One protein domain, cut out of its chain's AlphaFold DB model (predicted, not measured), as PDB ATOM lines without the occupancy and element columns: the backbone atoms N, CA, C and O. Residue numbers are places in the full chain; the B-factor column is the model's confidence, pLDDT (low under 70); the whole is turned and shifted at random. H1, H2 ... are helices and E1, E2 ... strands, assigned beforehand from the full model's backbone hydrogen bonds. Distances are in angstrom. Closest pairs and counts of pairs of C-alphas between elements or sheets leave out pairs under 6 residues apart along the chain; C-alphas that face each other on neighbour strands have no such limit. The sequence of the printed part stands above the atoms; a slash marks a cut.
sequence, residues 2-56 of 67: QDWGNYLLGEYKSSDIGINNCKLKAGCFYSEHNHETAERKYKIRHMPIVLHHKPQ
ATOM      1  N   GLN A   2     320.140  37.389  28.749       86.12
ATOM      2  CA  GLN A   2     321.581  37.437  28.502       86.12
ATOM      3  C   GLN A   2     322.306  38.373  29.479       86.12
ATOM      4  O   GLN A   2     323.259  37.941  30.112       86.12
ATOM      5  N   ASP A   3     321.772  39.575  29.717       90.62
ATOM      6  CA  ASP A   3     322.341  40.511  30.705       90.62
ATOM      7  C   ASP A   3     322.361  39.929  32.121       90.62
ATOM      8  O   ASP A   3     323.340  40.081  32.840       90.62
ATOM      9  N   TRP A   4     321.312  39.188  32.499       91.12
ATOM     10  CA  TRP A   4     321.262  38.473  33.777       91.12
ATOM     11  C   TRP A   4     322.326  37.371  33.866       91.12
ATOM     12  O   TRP A   4     322.996  37.242  34.885       91.12
ATOM     13  N   GLY A   5     322.528  36.601  32.793       89.94
ATOM     14  CA  GLY A   5     323.615  35.623  32.728       89.94
ATOM     15  C   GLY A   5     324.992  36.280  32.846       89.94
ATOM     16  O   GLY A   5     325.825  35.816  33.617       89.94
ATOM     17  N   ASN A   6     325.208  37.398  32.149       90.94
ATOM     18  CA  ASN A   6     326.451  38.168  32.220       90.94
ATOM     19  C   ASN A   6     326.691  38.738  33.625       90.94
ATOM     20  O   ASN A   6     327.815  38.689  34.117       90.94
ATOM     21  N   TYR A   7     325.639  39.233  34.278       91.81
ATOM     22  CA  TYR A   7     325.690  39.679  35.667       91.81
ATOM     23  C   TYR A   7     326.125  38.541  36.596       91.81
ATOM     24  O   TYR A   7     327.078  38.707  37.349       91.81
ATOM     25  N   LEU A   8     325.509  37.356  36.489       89.50
ATOM     26  CA  LEU A   8     325.888  36.196  37.304       89.50
ATOM     27  C   LEU A   8     327.350  35.780  37.084       89.50
ATOM     28  O   LEU A   8     328.051  35.501  38.049       89.50
ATOM     29  N   LEU A   9     327.832  35.776  35.839       89.00
ATOM     30  CA  LEU A   9     329.248  35.513  35.545       89.00
ATOM     31  C   LEU A   9     330.175  36.577  36.158       89.00
ATOM     32  O   LEU A   9     331.309  36.275  36.516       89.00
ATOM     33  N   GLY A  10     329.704  37.821  36.263       88.56
ATOM     34  CA  GLY A  10     330.441  38.936  36.846       88.56
ATOM     35  C   GLY A  10     330.521  38.904  38.374       88.56
ATOM     36  O   GLY A  10     331.580  39.201  38.923       88.56
ATOM     37  N   GLU A  11     329.430  38.535  39.043       86.38
ATOM     38  CA  GLU A  11     329.354  38.451  40.508       86.38
ATOM     39  C   GLU A  11     330.123  37.245  41.051       86.38
ATOM     40  O   GLU A  11     330.873  37.351  42.017       86.38
ATOM     41  N   TYR A  12     330.007  36.098  40.382       81.31
ATOM     42  CA  TYR A  12     330.644  34.848  40.794       81.31
ATOM     43  C   TYR A  12     332.014  34.650  40.125       81.31
ATOM     44  O   TYR A  12     332.424  33.524  39.872       81.31
ATOM     45  N   LYS A  13     332.753  35.732  39.829       70.06
ATOM     46  CA  LYS A  13     334.069  35.682  39.147       70.06
ATOM     47  C   LYS A  13     335.101  34.774  39.825       70.06
ATOM     48  O   LYS A  13     336.008  34.294  39.154       70.06
ATOM     49  N   SER A  14     335.004  34.588  41.141       64.56
ATOM     50  CA  SER A  14     335.881  33.710  41.931       64.56
ATOM     51  C   SER A  14     335.389  32.261  42.010       64.56
ATOM     52  O   SER A  14     336.094  31.405  42.537       64.56
ATOM     53  N   SER A  15     334.177  31.988  41.531       68.12
ATOM     54  CA  SER A  15     333.505  30.694  41.603       68.12
ATOM     55  C   SER A  15     333.476  30.047  40.220       68.12
ATOM     56  O   SER A  15     333.268  30.724  39.216       68.12
ATOM     57  N   ASP A  16     333.608  28.721  40.155       78.38
ATOM     58  CA  ASP A  16     333.440  27.941  38.920       78.38
ATOM     59  C   ASP A  16     331.958  27.876  38.501       78.38
ATOM     60  O   ASP A  16     331.331  26.811  38.489       78.38
ATOM     61  N   ILE A  17     331.357  29.034  38.218       87.19
ATOM     62  CA  ILE A  17     329.978  29.128  37.765       87.19
ATOM     63  C   ILE A  17     329.897  28.795  36.269       87.19
ATOM     64  O   ILE A  17     330.489  29.447  35.409       87.19
ATOM     65  N   GLY A  18     329.136  27.757  35.939       88.50
ATOM     66  CA  GLY A  18     328.808  27.378  34.569       88.50
ATOM     67  C   GLY A  18     327.400  27.829  34.201       88.50
ATOM     68  O   GLY A  18     326.464  27.616  34.972       88.50
ATOM     69  N   ILE A  19     327.222  28.410  33.012       91.19
ATOM     70  CA  ILE A  19     325.897  28.731  32.465       91.19
ATOM     71  C   ILE A  19     325.571  27.795  31.307       91.19
ATOM     72  O   ILE A  19     326.321  27.686  30.343       91.19
ATOM     73  N   ASN A  20     324.404  27.158  31.384       91.06
ATOM     74  CA  ASN A  20     323.909  26.213  30.392       91.06
ATOM     75  C   ASN A  20     322.498  26.596  29.932       91.06
ATOM     76  O   ASN A  20     321.592  26.778  30.746       91.06
ATOM     77  N   ASN A  21     322.268  26.664  28.620       90.69
ATOM     78  CA  ASN A  21     320.939  26.962  28.077       90.69
ATOM     79  C   ASN A  21     319.913  25.871  28.443       90.69
ATOM     80  O   ASN A  21     320.209  24.673  28.435       90.69
ATOM     81  N   CYS A  22     318.674  26.271  28.746       87.62
ATOM     82  CA  CYS A  22     317.593  25.326  29.027       87.62
ATOM     83  C   CYS A  22     317.061  24.721  27.720       87.62
ATOM     84  O   CYS A  22     316.481  25.428  26.902       87.62
ATOM     85  N   LYS A  23     317.178  23.397  27.553       88.38
ATOM     86  CA  LYS A  23     316.664  22.690  26.361       88.38
ATOM     87  C   LYS A  23     315.132  22.700  26.245       88.38
ATOM     88  O   LYS A  23     314.605  22.556  25.153       88.38
ATOM     89  N   LEU A  24     314.424  22.846  27.368       86.00
ATOM     90  CA  LEU A  24     312.962  22.719  27.425       86.00
ATOM     91  C   LEU A  24     312.218  24.025  27.129       86.00
ATOM     92  O   LEU A  24     311.059  23.987  26.732       86.00
ATOM     93  N   LYS A  25     312.833  25.186  27.386       84.44
ATOM     94  CA  LYS A  25     312.166  26.483  27.228       84.44
ATOM     95  C   LYS A  25     313.163  27.555  26.816       84.44
ATOM     96  O   LYS A  25     314.077  27.878  27.576       84.44
ATOM     97  N   ALA A  26     312.932  28.134  25.640       83.62
ATOM     98  CA  ALA A  26     313.687  29.279  25.154       83.62
ATOM     99  C   ALA A  26     313.582  30.456  26.142       83.62
ATOM    100  O   ALA A  26     312.538  30.686  26.754       83.62
ATOM    101  N   GLY A  27     314.691  31.172  26.336       84.81
ATOM    102  CA  GLY A  27     314.777  32.272  27.300       84.81
ATOM    103  C   GLY A  27     314.941  31.839  28.761       84.81
ATOM    104  O   GLY A  27     314.916  32.692  29.639       84.81
ATOM    105  N   CYS A  28     315.121  30.547  29.049       91.62
ATOM    106  CA  CYS A  28     315.546  30.060  30.364       91.62
ATOM    107  C   CYS A  28     316.980  29.521  30.286       91.62
ATOM    108  O   CYS A  28     317.405  29.017  29.244       91.62
ATOM    109  N   PHE A  29     317.699  29.543  31.402       94.06
ATOM    110  CA  PHE A  29     319.015  28.912  31.510       94.06
ATOM    111  C   PHE A  29     319.221  28.318  32.902       94.06
ATOM    112  O   PHE A  29     318.426  28.542  33.814       94.06
ATOM    113  N   TYR A  30     320.271  27.522  33.051       93.81
ATOM    114  CA  TYR A  30     320.728  26.985  34.321       93.81
ATOM    115  C   TYR A  30     322.078  27.590  34.673       93.81
ATOM    116  O   TYR A  30     322.924  27.730  33.793       93.81
ATOM    117  N   SER A  31     322.272  27.908  35.946       92.25
ATOM    118  CA  SER A  31     323.597  28.149  36.509       92.25
ATOM    119  C   SER A  31     323.980  26.978  37.400       92.25
ATOM    120  O   SER A  31     323.164  26.524  38.209       92.25
ATOM    121  N   GLU A  32     325.211  26.512  37.277       91.19
ATOM    122  CA  GLU A  32     325.778  25.443  38.090       91.19
ATOM    123  C   GLU A  32     327.014  25.977  38.808       91.19
ATOM    124  O   GLU A  32     327.874  26.559  38.161       91.19
ATOM    125  N   HIS A  33     327.095  25.820  40.127       87.62
ATOM    126  CA  HIS A  33     328.272  26.207  40.912       87.62
ATOM    127  C   HIS A  33     328.407  25.313  42.146       87.62
ATOM    128  O   HIS A  33     327.438  24.685  42.584       87.62
ATOM    129  N   ASN A  34     329.610  25.243  42.710       84.31
ATOM    130  CA  ASN A  34     329.829  24.586  43.994       84.31
ATOM    131  C   ASN A  34     329.370  25.512  45.120       84.31
ATOM    132  O   ASN A  34     329.749  26.680  45.156       84.31
ATOM    133  N   HIS A  35     328.556  24.997  46.036       73.25
ATOM    134  CA  HIS A  35     328.184  25.744  47.231       73.25
ATOM    135  C   HIS A  35     329.386  25.843  48.172       73.25
ATOM    136  O   HIS A  35     329.953  24.811  48.535       73.25
ATOM    137  N   GLU A  36     329.728  27.064  48.589       72.31
ATOM    138  CA  GLU A  36     330.972  27.390  49.307       72.31
ATOM    139  C   GLU A  36     331.232  26.502  50.530       72.31
ATOM    140  O   GLU A  36     332.368  26.134  50.801       72.31
ATOM    141  N   THR A  37     330.181  26.109  51.248       73.50
ATOM    142  CA  THR A  37     330.292  25.309  52.480       73.50
ATOM    143  C   THR A  37     329.961  23.831  52.319       73.50
ATOM    144  O   THR A  37     330.237  23.057  53.231       73.50
ATOM    145  N   ALA A  38     329.332  23.414  51.217       69.38
ATOM    146  CA  ALA A  38     328.749  22.071  51.133       69.38
ATOM    147  C   ALA A  38     329.490  21.122  50.182       69.38
ATOM    148  O   ALA A  38     329.071  19.973  50.080       69.38
ATOM    149  N   GLU A  39     330.511  21.594  49.449       68.19
ATOM    150  CA  GLU A  39     331.230  20.859  48.382       68.19
ATOM    151  C   GLU A  39     330.312  20.168  47.349       68.19
ATOM    152  O   GLU A  39     330.723  19.331  46.546       68.19
ATOM    153  N   ARG A  40     329.027  20.528  47.341       77.31
ATOM    154  CA  ARG A  40     328.007  19.972  46.460       77.31
ATOM    155  C   ARG A  40     327.763  20.946  45.324       77.31
ATOM    156  O   ARG A  40     327.687  22.159  45.534       77.31
ATOM    157  N   LYS A  41     327.580  20.400  44.121       82.69
ATOM    158  CA  LYS A  41     327.158  21.165  42.946       82.69
ATOM    159  C   LYS A  41     325.683  21.524  43.061       82.69
ATOM    160  O   LYS A  41     324.825  20.643  43.094       82.69
ATOM    161  N   TYR A  42     325.393  22.817  43.086       88.12
ATOM    162  CA  TYR A  42     324.043  23.354  43.029       88.12
ATOM    163  C   TYR A  42     323.710  23.692  41.587       88.12
ATOM    164  O   TYR A  42     324.497  24.322  40.885       88.12
ATOM    165  N   LYS A  43     322.517  23.282  41.159       90.31
ATOM    166  CA  LYS A  43     321.968  23.598  39.844       90.31
ATOM    167  C   LYS A  43     320.721  24.444  40.022       90.31
ATOM    168  O   LYS A  43     319.703  23.960  40.511       90.31
ATOM    169  N   ILE A  44     320.793  25.698  39.597       90.81
ATOM    170  CA  ILE A  44     319.703  26.667  39.723       90.81
ATOM    171  C   ILE A  44     319.125  26.929  38.341       90.81
ATOM    172  O   ILE A  44     319.861  27.165  37.385       90.81
ATOM    173  N   ARG A  45     317.796  26.885  38.227       92.31
ATOM    174  CA  ARG A  45     317.083  27.236  36.999       92.31
ATOM    175  C   ARG A  45     316.638  28.693  37.061       92.31
ATOM    176  O   ARG A  45     315.868  29.058  37.941       92.31
ATOM    177  N   HIS A  46     317.045  29.483  36.077       92.44
ATOM    178  CA  HIS A  46     316.638  30.876  35.910       92.44
ATOM    179  C   HIS A  46     315.551  30.966  34.845       92.44
ATOM    180  O   HIS A  46     315.733  30.509  33.711       92.44
ATOM    181  N   MET A  47     314.406  31.536  35.213       91.81
ATOM    182  CA  MET A  47     313.242  31.654  34.338       91.81
ATOM    183  C   MET A  47     312.622  33.045  34.471       91.81
ATOM    184  O   MET A  47     312.411  33.495  35.596       91.81
ATOM    185  N   PRO A  48     312.269  33.708  33.359       87.62
ATOM    186  CA  PRO A  48     311.491  34.933  33.432       87.62
ATOM    187  C   PRO A  48     310.084  34.624  33.956       87.62
ATOM    188  O   PRO A  48     309.423  33.690  33.484       87.62
ATOM    189  N   ILE A  49     309.625  35.425  34.916       85.44
ATOM    190  CA  ILE A  49     308.250  35.406  35.417       85.44
ATOM    191  C   ILE A  49     307.510  36.564  34.756       85.44
ATOM    192  O   ILE A  49     307.942  37.711  34.837       85.44
ATOM    193  N   VAL A  50     306.393  36.255  34.100       82.38
ATOM    194  CA  VAL A  50     305.495  37.261  33.531       82.38
ATOM    195  C   VAL A  50     304.231  37.268  34.370       82.38
ATOM    196  O   VAL A  50     303.540  36.255  34.464       82.38
ATOM    197  N   LEU A  51     303.935  38.408  34.987       82.81
ATOM    198  CA  LEU A  51     302.715  38.600  35.756       82.81
ATOM    199  C   LEU A  51     301.655  39.229  34.852       82.81
ATOM    200  O   LEU A  51     301.808  40.358  34.388       82.81
ATOM    201  N   HIS A  52     300.574  38.494  34.593       83.19
ATOM    202  CA  HIS A  52     299.425  39.037  33.878       83.19
ATOM    203  C   HIS A  52     298.508  39.763  34.864       83.19
ATOM    204  O   HIS A  52     297.684  39.148  35.541       83.19
ATOM    205  N   HIS A  53     298.671  41.079  34.963       81.88
ATOM    206  CA  HIS A  53     297.835  41.900  35.826       81.88
ATOM    207  C   HIS A  53     296.525  42.273  35.116       81.88
ATOM    208  O   HIS A  53     296.533  42.998  34.121       81.88
ATOM    209  N   LYS A  54     295.396  41.782  35.642       83.50
ATOM    210  CA  LYS A  54     294.044  42.103  35.162       83.50
ATOM    211  C   LYS A  54     293.197  42.657  36.317       83.50
ATOM    212  O   LYS A  54     292.451  41.894  36.936       83.50
ATOM    213  N   PRO A  55     293.320  43.958  36.635       83.56
ATOM    214  CA  PRO A  55     292.603  44.554  37.755       83.56
ATOM    215  C   PRO A  55     291.089  44.502  37.521       83.56
ATOM    216  O   PRO A  55     290.592  44.839  36.443       83.56
ATOM    217  N   GLN A  56     290.349  44.050  38.533       85.75
ATOM    218  CA  GLN A  56     288.888  43.941  38.474       85.75
ATOM    219  C   GLN A  56     288.183  45.111  39.162       85.75
ATOM    220  O   GLN A  56     287.044  45.435  38.811       85.75
TER     221      GLN A  56
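Overview. This is residues 2 to 56 of the 67 residues of an uncharacterized protein of Acinetobacter pittii (UniProt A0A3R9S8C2). A three-stranded antiparallel sheet has one helix, H1, over one face, and a free tail, residues 49 to 56, sticks out and makes much of the length. The 55 printed residues hold H1, E1, E2 and E3 in that order, a mixed class with under half of the residues in named elements. The sheet order E1, E2, E3 is a meander, each strand the antiparallel neighbour of the one before. The whole is loose, radius of gyration of the C-alphas 14.3 A, spanning 49 by 22 by 21 A.

Along the chain. H1, residues 2 to 11, begins at C-alpha 2 (321.581, 37.437, 28.502) and is 14.3 A long. E1 is residues 18 to 21, 10.2 A; E2 is residues 29 to 34, 17.1 A. E3, residues 41 to 46, is 16.0 A long and ends at C-alpha 46 (316.638, 30.876, 35.910).

Arrangement. H1 is on the sheet at a height over the sheet of 9.5 A, over E2 and along the strands, at 4 degrees to E2 on the local plane. The closest C-alphas of H1 and E1, Gly 5 and Ile 19, are 7.3 A apart. In the hairpin E1 and E2, N 20 and O 30 are 2.9 A apart, within hydrogen-bond range. In the hairpin E2 and E3, N 44 and O 31 are also 2.9 A apart. In H1 every O i to N i+4 pair is within hydrogen-bond range.

Size, cuts and confidence. The C-alphas of Glu 39 and Gln 56, the two farthest apart, are 49.2 A apart. The printed part has no cut, and its three links between named elements are short. Residues 14 to 15 and 38 to 39 have pLDDT under 70.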